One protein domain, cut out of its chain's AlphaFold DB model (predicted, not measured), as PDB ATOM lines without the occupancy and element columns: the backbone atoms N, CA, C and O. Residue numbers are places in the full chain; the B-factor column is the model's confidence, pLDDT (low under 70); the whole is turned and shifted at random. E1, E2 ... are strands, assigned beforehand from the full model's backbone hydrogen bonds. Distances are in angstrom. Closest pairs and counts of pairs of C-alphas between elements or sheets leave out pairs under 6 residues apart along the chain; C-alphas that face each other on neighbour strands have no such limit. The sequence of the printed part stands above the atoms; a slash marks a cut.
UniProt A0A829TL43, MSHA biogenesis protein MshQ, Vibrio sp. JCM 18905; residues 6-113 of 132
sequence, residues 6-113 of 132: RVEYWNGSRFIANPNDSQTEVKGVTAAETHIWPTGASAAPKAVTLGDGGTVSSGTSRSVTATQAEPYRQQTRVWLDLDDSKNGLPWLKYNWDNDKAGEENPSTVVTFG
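This is residues 6 to 113 of the 132 residues of the protein "MSHA biogenesis protein MshQ" of Vibrio sp. JCM 18905 (UniProt A0A829TL43). With little regular structure, this is a small sandwich, two antiparallel sheets face to face with crossed strands, E4 E7 E8 and E3 E5 E6; the hairpin E1 E2 lies apart at one end. The 108 printed residues, all strand in class, have eight named strands, E1 to E8, holding 43 residues. The whole is only just compact, close to loose, with a radius of gyration of the C-alphas of 15.3 A, spanning 47 by 31 by 26 A.

Inner strand E7, residues 74 to 80, is antiparallel to E4, residues 30 to 37, N 34 and O 77 being 2.8 A apart, and to E8, residues 107 to 112, N 110 and O 76 being 2.9 A apart. Inner strand E5, residues 48 to 55, is antiparallel to E6, residues 64 to 68, N 51 and O 65 being 2.9 A apart, and to E3, residues 25 to 27, N 26 and O 54 being 3.0 A apart. The closest C-alphas of E4 and E5, Thr 30 and Leu 50, are 5.2 A apart.

E1, residues 8 to 10, begins at C-alpha 8 (210.476, 245.688, 196.062); E2 is residues 15 to 17. E5 measures 22.3 A; E8 ends at C-alpha 112 (232.300, 236.663, 182.033).

Residues 81 to 106 form the long link; the printed part has no cut, and no printed residue is under 70 in pLDDT.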
ATOM      1  N   ARG A   6     216.841 242.323 194.747       96.12
ATOM      2  CA  ARG A   6     215.983 243.178 195.572       96.12
ATOM      3  C   ARG A   6     214.537 242.715 195.450       96.12
ATOM      4  O   ARG A   6     214.083 242.454 194.343       96.12
ATOM      5  N   VAL A   7     213.852 242.630 196.583       96.38
ATOM      6  CA  VAL A   7     212.401 242.464 196.657       96.38
ATOM      7  C   VAL A   7     211.816 243.833 196.951       96.38
ATOM      8  O   VAL A   7     212.141 244.452 197.967       96.38
ATOM      9  N   GLU A   8     210.991 244.324 196.035       96.19
ATOM     10  CA  GLU A   8     210.476 245.688 196.062       96.19
ATOM     11  C   GLU A   8     208.948 245.698 196.040       96.19
ATOM     12  O   GLU A   8     208.312 244.758 195.574       96.19
ATOM     13  N   TYR A   9     208.359 246.778 196.546       94.94
ATOM     14  CA  TYR A   9     206.928 247.046 196.445       94.94
ATOM     15  C   TYR A   9     206.690 248.454 195.902       94.94
ATOM     16  O   TYR A   9     207.532 249.346 196.046       94.94
ATOM     17  N   TRP A  10     205.534 248.656 195.271       95.06
ATOM     18  CA  TRP A  10     205.122 249.968 194.786       95.06
ATOM     19  C   TRP A  10     204.659 250.847 195.949       95.06
ATOM     20  O   TRP A  10     203.694 250.519 196.637       95.06
ATOM     21  N   ASN A  11     205.310 251.992 196.154       96.00
ATOM     22  CA  ASN A  11     204.943 252.920 197.230       96.00
ATOM     23  C   ASN A  11     203.955 254.025 196.806       96.00
ATOM     24  O   ASN A  11     203.793 255.005 197.530       96.00
ATOM     25  N   GLY A  12     203.363 253.926 195.612       96.38
ATOM     26  CA  GLY A  12     202.546 254.981 195.004       96.38
ATOM     27  C   GLY A  12     203.283 255.834 193.962       96.38
ATOM     28  O   GLY A  12     202.630 256.477 193.148       96.38
ATOM     29  N   SER A  13     204.623 255.821 193.951       96.44
ATOM     30  CA  SER A  13     205.446 256.644 193.041       96.44
ATOM     31  C   SER A  13     206.586 255.890 192.355       96.44
ATOM     32  O   SER A  13     206.941 256.207 191.221       96.44
ATOM     33  N   ARG A  14     207.186 254.916 193.043       95.44
ATOM     34  CA  ARG A  14     208.259 254.064 192.531       95.44
ATOM     35  C   ARG A  14     208.302 252.751 193.301       95.44
ATOM     36  O   ARG A  14     207.779 252.655 194.415       95.44
ATOM     37  N   PHE A  15     208.996 251.773 192.736       94.56
ATOM     38  CA  PHE A  15     209.403 250.589 193.476       94.56
ATOM     39  C   PHE A  15     210.485 250.944 194.500       94.56
ATOM     40  O   PHE A  15     211.410 251.712 194.213       94.56
ATOM     41  N   ILE A  16     210.327 250.432 195.720       96.88
ATOM     42  CA  ILE A  16     211.312 250.537 196.797       96.88
ATOM     43  C   ILE A  16     211.488 249.180 197.469       96.88
ATOM     44  O   ILE A  16     210.532 248.413 197.575       96.88
ATOM     45  N   ALA A  17     212.701 248.902 197.954       96.12
ATOM     46  CA  ALA A  17     212.990 247.689 198.713       96.12
ATOM     47  C   ALA A  17     212.004 247.514 199.876       96.12
ATOM     48  O   ALA A  17     211.644 248.489 200.537       96.12
ATOM     49  N   ASN A  18     211.590 246.273 200.124       96.25
ATOM     50  CA  ASN A  18     210.734 245.916 201.245       96.25
ATOM     51  C   ASN A  18     211.592 245.573 202.481       96.25
ATOM     52  O   ASN A  18     211.982 244.415 202.630       96.25
ATOM     53  N   PRO A  19     211.891 246.521 203.395       96.56
ATOM     54  CA  PRO A  19     212.747 246.245 204.552       96.56
ATOM     55  C   PRO A  19     212.129 245.235 205.529       96.56
ATOM     56  O   PRO A  19     212.848 244.668 206.347       96.56
ATOM     57  N   ASN A  20     210.818 244.991 205.444       97.19
ATOM     58  CA  ASN A  20     210.133 244.020 206.290       97.19
ATOM     59  C   ASN A  20     210.288 242.584 205.778       97.19
ATOM     60  O   ASN A  20     210.004 241.644 206.518       97.19
ATOM     61  N   ASP A  21     210.751 242.388 204.541       96.75
ATOM     62  CA  ASP A  21     211.019 241.050 204.033       96.75
ATOM     63  C   ASP A  21     212.388 240.565 204.512       96.75
ATOM     64  O   ASP A  21     213.435 241.013 204.041       96.75
ATOM     65  N   SER A  22     212.373 239.643 205.471       96.81
ATOM     66  CA  SER A  22     213.552 238.877 205.885       96.81
ATOM     67  C   SER A  22     213.279 237.369 205.911       96.81
ATOM     68  O   SER A  22     213.879 236.642 206.701       96.81
ATOM     69  N   GLN A  23     212.307 236.915 205.113       95.38
ATOM     70  CA  GLN A  23     211.796 235.540 205.165       95.38
ATOM     71  C   GLN A  23     211.627 234.903 203.789       95.38
ATOM     72  O   GLN A  23     211.671 233.677 203.708       95.38
ATOM     73  N   THR A  24     211.467 235.687 202.719       96.38
ATOM     74  CA  THR A  24     211.341 235.130 201.370       96.38
ATOM     75  C   THR A  24     212.589 234.325 201.025       96.38
ATOM     76  O   THR A  24     213.699 234.858 200.967       96.38
ATOM     77  N   GLU A  25     212.411 233.029 200.791       97.12
ATOM     78  CA  GLU A  25     213.462 232.148 200.300       97.12
ATOM     79  C   GLU A  25     213.438 232.142 198.774       97.12
ATOM     80  O   GLU A  25     212.451 231.739 198.166       97.12
ATOM     81  N   VAL A  26     214.530 232.585 198.155       97.25
ATOM     82  CA  VAL A  26     214.650 232.644 196.695       97.25
ATOM     83  C   VAL A  26     215.652 231.605 196.235       97.25
ATOM     84  O   VAL A  26     216.794 231.614 196.680       97.25
ATOM     85  N   LYS A  27     215.264 230.739 195.304       97.75
ATOM     86  CA  LYS A  27     216.144 229.756 194.664       97.75
ATOM     87  C   LYS A  27     216.741 230.355 193.399       97.75
ATOM     88  O   LYS A  27     216.014 230.931 192.596       97.75
ATOM     89  N   GLY A  28     218.039 230.196 193.170       97.12
ATOM     90  CA  GLY A  28     218.671 230.577 191.909       97.12
ATOM     91  C   GLY A  28     218.345 229.568 190.811       97.12
ATOM     92  O   GLY A  28     219.165 228.717 190.503       97.12
ATOM     93  N   VAL A  29     217.141 229.634 190.241       97.81
ATOM     94  CA  VAL A  29     216.702 228.763 189.139       97.81
ATOM     95  C   VAL A  29     216.620 229.580 187.857       97.81
ATOM     96  O   VAL A  29     216.120 230.702 187.857       97.81
ATOM     97  N   THR A  30     217.129 229.031 186.756       98.31
ATOM     98  CA  THR A  30     217.142 229.722 185.458       98.31
ATOM     99  C   THR A  30     215.865 229.409 184.693       98.31
ATOM    100  O   THR A  30     215.618 228.241 184.408       98.31
ATOM    101  N   ALA A  31     215.092 230.435 184.329       98.12
ATOM    102  CA  ALA A  31     213.941 230.276 183.435       98.12
ATOM    103  C   ALA A  31     214.389 230.237 181.972       98.12
ATOM    104  O   ALA A  31     213.967 229.397 181.182       98.12
ATOM    105  N   ALA A  32     215.254 231.184 181.616       98.12
ATOM    106  CA  ALA A  32     215.771 231.369 180.275       98.12
ATOM    107  C   ALA A  32     217.106 232.112 180.321       98.12
ATOM    108  O   ALA A  32     217.437 232.797 181.295       98.12
ATOM    109  N   GLU A  33     217.836 232.026 179.218       98.25
ATOM    110  CA  GLU A  33     219.000 232.854 178.954       98.25
ATOM    111  C   GLU A  33     218.989 233.370 177.515       98.25
ATOM    112  O   GLU A  33     218.346 232.818 176.622       98.25
ATOM    113  N   THR A  34     219.691 234.471 177.280       98.25
ATOM    114  CA  THR A  34     219.884 235.041 175.951       98.25
ATOM    115  C   THR A  34     221.280 235.614 175.859       98.25
ATOM    116  O   THR A  34     221.657 236.544 176.575       98.25
ATOM    117  N   HIS A  35     222.054 235.046 174.946       97.75
ATOM    118  CA  HIS A  35     223.371 235.542 174.598       97.75
ATOM    119  C   HIS A  35     223.300 236.939 173.963       97.75
ATOM    120  O   HIS A  35     222.465 237.177 173.094       97.75
ATOM    121  N   ILE A  36     224.191 237.844 174.372       98.12
ATOM    122  CA  ILE A  36     224.273 239.221 173.855       98.12
ATOM    123  C   ILE A  36     225.575 239.439 173.074       98.12
ATOM    124  O   ILE A  36     225.568 240.033 171.998       98.12
ATOM    125  N   TRP A  37     226.711 238.984 173.606       96.88
ATOM    126  CA  TRP A  37     228.034 239.242 173.027       96.88
ATOM    127  C   TRP A  37     229.021 238.137 173.426       96.88
ATOM    128  O   TRP A  37     228.952 237.699 174.573       96.88
ATOM    129  N   PRO A  38     229.963 237.694 172.561       95.69
ATOM    130  CA  PRO A  38     230.298 238.205 171.225       95.69
ATOM    131  C   PRO A  38     229.329 237.791 170.118       95.69
ATOM    132  O   PRO A  38     228.717 236.737 170.183       95.69
ATOM    133  N   THR A  39     229.222 238.602 169.069       95.12
ATOM    134  CA  THR A  39     228.412 238.316 167.871       95.12
ATOM    135  C   THR A  39     229.284 237.816 166.711       95.12
ATOM    136  O   THR A  39     230.477 238.115 166.661       95.12
ATOM    137  N   GLY A  40     228.692 237.116 165.739       94.81
ATOM    138  CA  GLY A  40     229.364 236.655 164.512       94.81
ATOM    139  C   GLY A  40     229.585 235.140 164.457       94.81
ATOM    140  O   GLY A  40     229.339 234.433 165.425       94.81
ATOM    141  N   ALA A  41     230.054 234.635 163.311       93.44
ATOM    142  CA  ALA A  41     230.131 233.193 163.039       93.44
ATOM    143  C   ALA A  41     231.095 232.419 163.960       93.44
ATOM    144  O   ALA A  41     230.935 231.220 164.152       93.44
ATOM    145  N   SER A  42     232.090 233.097 164.539       93.00
ATOM    146  CA  SER A  42     233.035 232.503 165.496       93.00
ATOM    147  C   SER A  42     232.564 232.591 166.953       93.00
ATOM    148  O   SER A  42     233.286 232.161 167.853       93.00
ATOM    149  N   ALA A  43     231.390 233.177 167.211       95.12
ATOM    150  CA  ALA A  43     230.821 233.213 168.549       95.12
ATOM    151  C   ALA A  43     230.373 231.807 168.964       95.12
ATOM    152  O   ALA A  43     229.586 231.162 168.277       95.12
ATOM    153  N   ALA A  44     230.864 231.349 170.112       95.88
ATOM    154  CA  ALA A  44     230.556 230.045 170.685       95.88
ATOM    155  C   ALA A  44     230.174 230.213 172.166       95.88
ATOM    156  O   ALA A  44     230.916 229.753 173.041       95.88
ATOM    157  N   PRO A  45     229.070 230.933 172.457       96.38
ATOM    158  CA  PRO A  45     228.654 231.197 173.826       96.38
ATOM    159  C   PRO A  45     228.385 229.915 174.598       96.38
ATOM    160  O   PRO A  45     227.944 228.909 174.041       96.38
ATOM    161  N   LYS A  46     228.671 229.970 175.894       97.69
ATOM    162  CA  LYS A  46     228.465 228.877 176.837       97.69
ATOM    163  C   LYS A  46     227.224 229.139 177.660       97.69
ATOM    164  O   LYS A  46     226.881 230.296 177.911       97.69
ATOM    165  N   ALA A  47     226.572 228.056 178.062       98.00
ATOM    166  CA  ALA A  47     225.377 228.144 178.880       98.00
ATOM    167  C   ALA A  47     225.693 228.873 180.187       98.00
ATOM    168  O   ALA A  47     226.737 228.640 180.807       98.00
ATOM    169  N   VAL A  48     224.788 229.749 180.599       98.38
ATOM    170  CA  VAL A  48     224.830 230.461 181.865       98.38
ATOM    171  C   VAL A  48     223.624 230.055 182.686       98.38
ATOM    172  O   VAL A  48     222.475 230.246 182.297       98.38
ATOM    173  N   THR A  49     223.894 229.537 183.875       98.25
ATOM    174  CA  THR A  49     222.859 229.169 184.831       98.25
ATOM    175  C   THR A  49     222.938 230.046 186.067       98.25
ATOM    176  O   THR A  49     224.013 230.366 186.583       98.25
ATOM    177  N   LEU A  50     221.769 230.451 186.541       98.31
ATOM    178  CA  LEU A  50     221.567 230.863 187.914       98.31
ATOM    179  C   LEU A  50     221.626 229.639 188.828       98.31
ATOM    180  O   LEU A  50     221.227 228.539 188.438       98.31
ATOM    181  N   GLY A  51     222.154 229.855 190.025       97.38
ATOM    182  CA  GLY A  51     222.322 228.843 191.054       97.38
ATOM    183  C   GLY A  51     222.268 229.443 192.452       97.38
ATOM    184  O   GLY A  51     222.069 230.650 192.635       97.38
ATOM    185  N   ASP A  52     222.471 228.571 193.438       96.31
ATOM    186  CA  ASP A  52     222.327 228.874 194.857       96.31
ATOM    187  C   ASP A  52     220.935 229.455 195.154       96.31
ATOM    188  O   ASP A  52     219.912 228.861 194.808       96.31
ATOM    189  N   GLY A  53     220.883 230.610 195.803       93.44
ATOM    190  CA  GLY A  53     219.673 231.139 196.401       93.44
ATOM    191  C   GLY A  53     219.871 231.389 197.884       93.44
ATOM    192  O   GLY A  53     220.985 231.349 198.405       93.44
ATOM    193  N   GLY A  54     218.806 231.749 198.571       95.94
ATOM    194  CA  GLY A  54     218.807 231.975 200.004       95.94
ATOM    195  C   GLY A  54     217.745 232.969 200.425       95.94
ATOM    196  O   GLY A  54     217.017 233.538 199.608       95.94
ATOM    197  N   THR A  55     217.686 233.173 201.730       97.31
ATOM    198  CA  THR A  55     216.719 234.064 202.350       97.31
ATOM    199  C   THR A  55     217.081 235.519 202.084       97.31
ATOM    200  O   THR A  55     218.230 235.944 202.239       97.31
ATOM    201  N   VAL A  56     216.080 236.287 201.678       97.12
ATOM    202  CA  VAL A  56     216.141 237.745 201.620       97.12
ATOM    203  C   VAL A  56     216.368 238.295 203.031       97.12
ATOM    204  O   VAL A  56     215.877 237.753 204.014       97.12
ATOM    205  N   SER A  57     217.136 239.377 203.144       97.56
ATOM    206  CA  SER A  57     217.350 240.118 204.384       97.56
ATOM    207  C   SER A  57     217.065 241.593 204.135       97.56
ATOM    208  O   SER A  57     217.718 242.239 203.306       97.56
ATOM    209  N   SER A  58     216.045 242.111 204.822       97.06
ATOM    210  CA  SER A  58     215.544 243.481 204.659       97.06
ATOM    211  C   SER A  58     215.317 243.877 203.190       97.06
ATOM    212  O   SER A  58     215.768 244.929 202.735       97.06
ATOM    213  N   GLY A  59     214.667 243.000 202.421       96.88
ATOM    214  CA  GLY A  59     214.336 243.224 201.012       96.88
ATOM    215  C   GLY A  59     215.507 243.058 200.042       96.88
ATOM    216  O   GLY A  59     215.370 243.383 198.864       96.88
ATOM    217  N   THR A  60     216.668 242.569 200.491       97.12
ATOM    218  CA  THR A  60     217.843 242.367 199.629       97.12
ATOM    219  C   THR A  60     218.473 240.988 199.789       97.12
ATOM    220  O   THR A  60     218.417 240.379 200.852       97.12
ATOM    221  N   SER A  61     219.120 240.491 198.735       95.56
ATOM    222  CA  SER A  61     219.968 239.298 198.801       95.56
ATOM    223  C   SER A  61     221.168 239.420 197.859       95.56
ATOM    224  O   SER A  61     221.157 240.165 196.878       95.56
ATOM    225  N   ARG A  62     222.247 238.702 198.177       94.69
ATOM    226  CA  ARG A  62     223.453 238.564 197.336       94.69
ATOM    227  C   ARG A  62     223.879 237.104 197.183       94.69
ATOM    228  O   ARG A  62     225.044 236.847 196.870       94.69
ATOM    229  N   SER A  63     222.981 236.173 197.497       94.69
ATOM    230  CA  SER A  63     223.278 234.745 197.528       94.69
ATOM    231  C   SER A  63     223.050 234.058 196.186       94.69
ATOM    232  O   SER A  63     223.712 233.064 195.922       94.69
ATOM    233  N   VAL A  64     222.192 234.605 195.315       97.31
ATOM    234  CA  VAL A  64     222.036 234.103 193.944       97.31
ATOM    235  C   VAL A  64     223.365 234.229 193.211       97.31
ATOM    236  O   VAL A  64     224.011 235.286 193.217       97.31
ATOM    237  N   THR A  65     223.776 233.151 192.557       97.88
ATOM    238  CA  THR A  65     224.968 233.142 191.718       97.88
ATOM    239  C   THR A  65     224.613 232.929 190.260       97.88
ATOM    240  O   THR A  65     223.565 232.389 189.933       97.88
ATOM    241  N   ALA A  66     225.493 233.397 189.378       97.88
ATOM    242  CA  ALA A  66     225.496 233.052 187.966       97.88
ATOM    243  C   ALA A  66     226.805 232.334 187.626       97.88
ATOM    244  O   ALA A  66     227.893 232.806 187.998       97.88
ATOM    245  N   THR A  67     226.699 231.228 186.904       97.62
ATOM    246  CA  THR A  67     227.808 230.348 186.543       97.62
ATOM    247  C   THR A  67     227.758 230.066 185.051       97.62
ATOM    248  O   THR A  67     226.706 229.752 184.514       97.62
ATOM    249  N   GLN A  68     228.902 230.194 184.384       96.81
ATOM    250  CA  GLN A  68     229.073 229.735 183.007       96.81
ATOM    251  C   GLN A  68     229.502 228.262 183.012       96.81
ATOM    252  O   GLN A  68     230.319 227.876 183.853       96.81
ATOM    253  N   ALA A  69     228.984 227.463 182.080       97.25
ATOM    254  CA  ALA A  69     229.315 226.043 181.957       97.25
ATOM    255  C   ALA A  69     230.812 225.818 181.682       97.25
ATOM    256  O   ALA A  69     231.452 224.995 182.335       97.25
ATOM    257  N   GLU A  70     231.398 226.614 180.785       96.25
ATOM    258  CA  GLU A  70     232.834 226.624 180.516       96.25
ATOM    259  C   GLU A  70     233.380 228.057 180.431       96.25
ATOM    260  O   GLU A  70     232.632 228.997 180.150       96.25
ATOM    261  N   PRO A  71     234.697 228.254 180.635       94.25
ATOM    262  CA  PRO A  71     235.344 229.539 180.419       94.25
ATOM    263  C   PRO A  71     235.119 230.106 179.015       94.25
ATOM    264  O   PRO A  71     235.672 229.605 178.037       94.25
ATOM    265  N   TYR A  72     234.365 231.199 178.922       94.75
ATOM    266  CA  TYR A  72     234.215 231.955 177.685       94.75
ATOM    267  C   TYR A  72     233.966 233.432 177.985       94.75
ATOM    268  O   TYR A  72     233.294 233.798 178.949       94.75
ATOM    269  N   ARG A  73     234.549 234.322 177.177       94.88
ATOM    270  CA  ARG A  73     234.295 235.755 177.333       94.88
ATOM    271  C   ARG A  73     232.953 236.056 176.681       94.88
ATOM    272  O   ARG A  73     232.872 236.054 175.458       94.88
ATOM    273  N   GLN A  74     231.933 236.332 177.487       96.50
ATOM    274  CA  GLN A  74     230.586 236.616 176.996       96.50
ATOM    275  C   GLN A  74     229.803 237.559 177.900       96.50
ATOM    276  O   GLN A  74     230.104 237.712 179.083       96.50
ATOM    277  N   GLN A  75     228.765 238.148 177.322       98.00
ATOM    278  CA  GLN A  75     227.679 238.800 178.024       98.00
ATOM    279  C   GLN A  75     226.381 238.052 177.721       98.00
ATOM    280  O   GLN A  75     226.056 237.820 176.556       98.00
ATOM    281  N   THR A  76     225.640 237.714 178.771       98.12
ATOM    282  CA  THR A  76     224.398 236.939 178.682       98.12
ATOM    283  C   THR A  76     223.365 237.568 179.600       98.12
ATOM    284  O   THR A  76     223.665 237.883 180.754       98.12
ATOM    285  N   ARG A  77     222.149 237.771 179.092       98.44
ATOM    286  CA  ARG A  77     220.985 238.047 179.930       98.44
ATOM    287  C   ARG A  77     220.434 236.724 180.446       98.44
ATOM    288  O   ARG A  77     220.284 235.787 179.670       98.44
ATOM    289  N   VAL A  78     220.137 236.658 181.734       98.31
ATOM    290  CA  VAL A  78     219.556 235.481 182.392       98.31
ATOM    291  C   VAL A  78     218.332 235.898 183.190       98.31
ATOM    292  O   VAL A  78     218.317 236.985 183.773       98.31
ATOM    293  N   TRP A  79     217.316 235.040 183.202       98.31
ATOM    294  CA  TRP A  79     216.053 235.264 183.896       98.31
ATOM    295  C   TRP A  79     215.926 234.314 185.081       98.31
ATOM    296  O   TRP A  79     216.148 233.107 184.944       98.31
ATOM    297  N   LEU A  80     215.557 234.869 186.233       98.31
ATOM    298  CA  LEU A  80     215.261 234.102 187.437       98.31
ATOM    299  C   LEU A  80     213.844 233.547 187.341       98.31
ATOM    300  O   LEU A  80     212.896 234.309 187.190       98.31
ATOM    301  N   ASP A  81     213.702 232.232 187.439       98.38
ATOM    302  CA  ASP A  81     212.402 231.577 187.358       98.38
ATOM    303  C   ASP A  81     211.615 231.769 188.652       98.38
ATOM    304  O   ASP A  81     212.010 231.222 189.679       98.38
ATOM    305  N   LEU A  82     210.531 232.545 188.610       97.88
ATOM    306  CA  LEU A  82     209.627 232.795 189.733       97.88
ATOM    307  C   LEU A  82     208.326 231.984 189.648       97.88
ATOM    308  O   LEU A  82     207.444 232.170 190.485       97.88
ATOM    309  N   ASP A  83     208.187 231.092 188.665       97.62
ATOM    310  CA  ASP A  83     206.970 230.304 188.472       97.62
ATOM    311  C   ASP A  83     206.662 229.431 189.697       97.62
ATOM    312  O   ASP A  83     207.567 228.974 190.412       97.62
ATOM    313  N   ASP A  84     205.375 229.125 189.892       95.94
ATOM    314  CA  ASP A  84     204.885 228.296 191.001       95.94
ATOM    315  C   ASP A  84     205.620 226.957 191.119       95.94
ATOM    316  O   ASP A  84     205.950 226.494 192.208       95.94
ATOM    317  N   SER A  85     205.932 226.348 189.973       96.06
ATOM    318  CA  SER A  85     206.585 225.038 189.904       96.06
ATOM    319  C   SER A  85     208.089 225.055 190.205       96.06
ATOM    320  O   SER A  85     208.691 223.989 190.351       96.06
ATOM    321  N   LYS A  86     208.717 226.236 190.268       96.06
ATOM    322  CA  LYS A  86     210.176 226.389 190.377       96.06
ATOM    323  C   LYS A  86     210.569 227.099 191.663       96.06
ATOM    324  O   LYS A  86     211.168 226.477 192.546       96.06
ATOM    325  N   ASN A  87     210.214 228.377 191.780       96.12
ATOM    326  CA  ASN A  87     210.443 229.158 192.995       96.12
ATOM    327  C   ASN A  87     209.216 229.208 193.897       96.12
ATOM    328  O   ASN A  87     209.394 229.298 195.105       96.12
ATOM    329  N   GLY A  88     208.000 229.131 193.348       97.12
ATOM    330  CA  GLY A  88     206.799 229.332 194.159       97.12
ATOM    331  C   GLY A  88     206.583 230.794 194.546       97.12
ATOM    332  O   GLY A  88     206.025 231.043 195.607       97.12
ATOM    333  N   LEU A  89     207.077 231.748 193.745       97.19
ATOM    334  CA  LEU A  89     207.068 233.184 194.056       97.19
ATOM    335  C   LEU A  89     206.444 234.029 192.923       97.19
ATOM    336  O   LEU A  89     207.005 235.073 192.571       97.19
ATOM    337  N   PRO A  90     205.307 233.631 192.318       96.50
ATOM    338  CA  PRO A  90     204.770 234.326 191.146       96.50
ATOM    339  C   PRO A  90     204.408 235.788 191.436       96.50
ATOM    340  O   PRO A  90     204.509 236.617 190.543       96.50
ATOM    341  N   TRP A  91     204.069 236.130 192.684       94.62
ATOM    342  CA  TRP A  91     203.730 237.495 193.112       94.62
ATOM    343  C   TRP A  91     204.915 238.474 193.100       94.62
ATOM    344  O   TRP A  91     204.734 239.657 193.380       94.62
ATOM    345  N   LEU A  92     206.133 237.988 192.844       95.75
ATOM    346  CA  LEU A  92     207.325 238.819 192.657       95.75
ATOM    347  C   LEU A  92     207.628 239.099 191.179       95.75
ATOM    348  O   LEU A  92     208.626 239.756 190.873       95.75
ATOM    349  N   LYS A  93     206.802 238.595 190.259       95.94
ATOM    350  CA  LYS A  93     206.875 238.971 188.850       95.94
ATOM    351  C   LYS A  93     206.313 240.371 188.647       95.94
ATOM    352  O   LYS A  93     205.572 240.902 189.469       95.94
ATOM    353  N   TYR A  94     206.699 240.977 187.535       94.69
ATOM    354  CA  TYR A  94     206.224 242.294 187.149       94.69
ATOM    355  C   TYR A  94     206.258 242.423 185.632       94.69
ATOM    356  O   TYR A  94     207.006 241.699 184.979       94.69
ATOM    357  N   ASN A  95     205.466 243.342 185.085       94.00
ATOM    358  CA  ASN A  95     205.537 243.693 183.673       94.00
ATOM    359  C   ASN A  95     206.788 244.549 183.405       94.00
ATOM    360  O   ASN A  95     206.740 245.780 183.476       94.00
ATOM    361  N   TRP A  96     207.933 243.901 183.191       89.69
ATOM    362  CA  TRP A  96     209.231 244.584 183.123       89.69
ATOM    363  C   TRP A  96     209.449 245.322 181.806       89.69
ATOM    364  O   TRP A  96     210.229 246.277 181.779       89.69
ATOM    365  N   ASP A  97     208.821 244.858 180.724       88.31
ATOM    366  CA  ASP A  97     208.932 245.485 179.407       88.31
ATOM    367  C   ASP A  97     207.836 246.528 179.152       88.31
ATOM    368  O   ASP A  97     208.060 247.444 178.370       88.31
ATOM    369  N   ASN A  98     206.704 246.458 179.864       87.56
ATOM    370  CA  ASN A  98     205.520 247.300 179.659       87.56
ATOM    371  C   ASN A  98     205.012 247.294 178.199       87.56
ATOM    372  O   ASN A  98     204.257 248.176 177.785       87.56
ATOM    373  N   ASP A  99     205.410 246.286 177.427       82.31
ATOM    374  CA  ASP A  99     205.157 246.168 175.995       82.31
ATOM    375  C   ASP A  99     204.110 245.081 175.720       82.31
ATOM    376  O   ASP A  99     203.375 245.149 174.728       82.31
ATOM    377  N   LYS A 100     204.012 244.071 176.596       78.38
ATOM    378  CA  LYS A 100     203.028 242.985 176.499       78.38
ATOM    379  C   LYS A 100     202.138 242.918 177.733       78.38
ATOM    380  O   LYS A 100     202.489 243.356 178.820       78.38
ATOM    381  N   ALA A 101     200.941 242.362 177.551       85.06
ATOM    382  CA  ALA A 101     200.101 241.986 178.678       85.06
ATOM    383  C   ALA A 101     200.694 240.735 179.343       85.06
ATOM    384  O   ALA A 101     200.810 239.695 178.691       85.06
ATOM    385  N   GLY A 102     201.045 240.836 180.622       89.69
ATOM    386  CA  GLY A 102     201.649 239.748 181.384       89.69
ATOM    387  C   GLY A 102     202.533 240.268 182.510       89.69
ATOM    388  O   GLY A 102     202.819 241.459 182.581       89.69
ATOM    389  N   GLU A 103     202.907 239.369 183.417       94.50
ATOM    390  CA  GLU A 103     203.988 239.595 184.372       94.50
ATOM    391  C   GLU A 103     205.134 238.648 184.009       94.50
ATOM    392  O   GLU A 103     204.923 237.441 183.831       94.50
ATOM    393  N   GLU A 104     206.356 239.167 183.921       95.69
ATOM    394  CA  GLU A 104     207.528 238.396 183.534       95.69
ATOM    395  C   GLU A 104     208.470 238.137 184.710       95.69
ATOM    396  O   GLU A 104     208.554 238.864 185.706       95.69
ATOM    397  N   ASN A 105     209.246 237.071 184.540       97.31
ATOM    398  CA  ASN A 105     210.402 236.785 185.368       97.31
ATOM    399  C   ASN A 105     211.421 237.945 185.286       97.31
ATOM    400  O   ASN A 105     211.689 238.445 184.189       97.31
ATOM    401  N   PRO A 106     212.034 238.369 186.405       96.88
ATOM    402  CA  PRO A 106     213.062 239.398 186.389       96.88
ATOM    403  C   PRO A 106     214.337 238.874 185.725       96.88
ATOM    404  O   PRO A 106     214.664 237.685 185.794       96.88
ATOM    405  N   SER A 107     215.096 239.783 185.113       97.06
ATOM    406  CA  SER A 107     216.348 239.445 184.435       97.06
ATOM    407  C   SER A 107     217.523 240.291 184.892       97.06
ATOM    408  O   SER A 107     217.374 241.395 185.411       97.06
ATOM    409  N   THR A 108     218.722 239.765 184.665       96.81
ATOM    410  CA  THR A 108     219.977 240.491 184.841       96.81
ATOM    411  C   THR A 108     220.919 240.198 183.684       96.81
ATOM    412  O   THR A 108     220.814 239.161 183.029       96.81
ATOM    413  N   VAL A 109     221.860 241.104 183.431       97.88
ATOM    414  CA  VAL A 109     222.935 240.897 182.461       97.88
ATOM    415  C   VAL A 109     224.217 240.588 183.218       97.88
ATOM    416  O   VAL A 109     224.708 241.403 183.999       97.88
ATOM    417  N   VAL A 110     224.780 239.411 182.962       96.81
ATOM    418  CA  VAL A 110     226.059 238.978 183.524       96.81
ATOM    419  C   VAL A 110     227.143 239.009 182.463       96.81
ATOM    420  O   VAL A 110     226.876 238.913 181.266       96.81
ATOM    421  N   THR A 111     228.387 239.207 182.887       96.56
ATOM    422  CA  THR A 111     229.532 239.289 181.978       96.56
ATOM    423  C   THR A 111     230.693 238.478 182.530       96.56
ATOM    424  O   THR A 111     231.125 238.689 183.663       96.56
ATOM    425  N   PHE A 112     231.203 237.565 181.710       94.50
ATOM    426  CA  PHE A 112     232.300 236.663 182.033       94.50
ATOM    427  C   PHE A 112     233.541 236.955 181.184       94.50
ATOM    428  O   PHE A 112     233.475 237.589 180.129       94.50
ATOM    429  N   GLY A 113     234.702 236.497 181.660       88.56
ATOM    430  CA  GLY A 113     235.973 236.605 180.939       88.56
ATOM    431  C   GLY A 113     236.556 238.021 180.858       88.56
ATOM    432  O   GLY A 113     237.493 238.252 180.098       88.56
TER     433      GLY A 113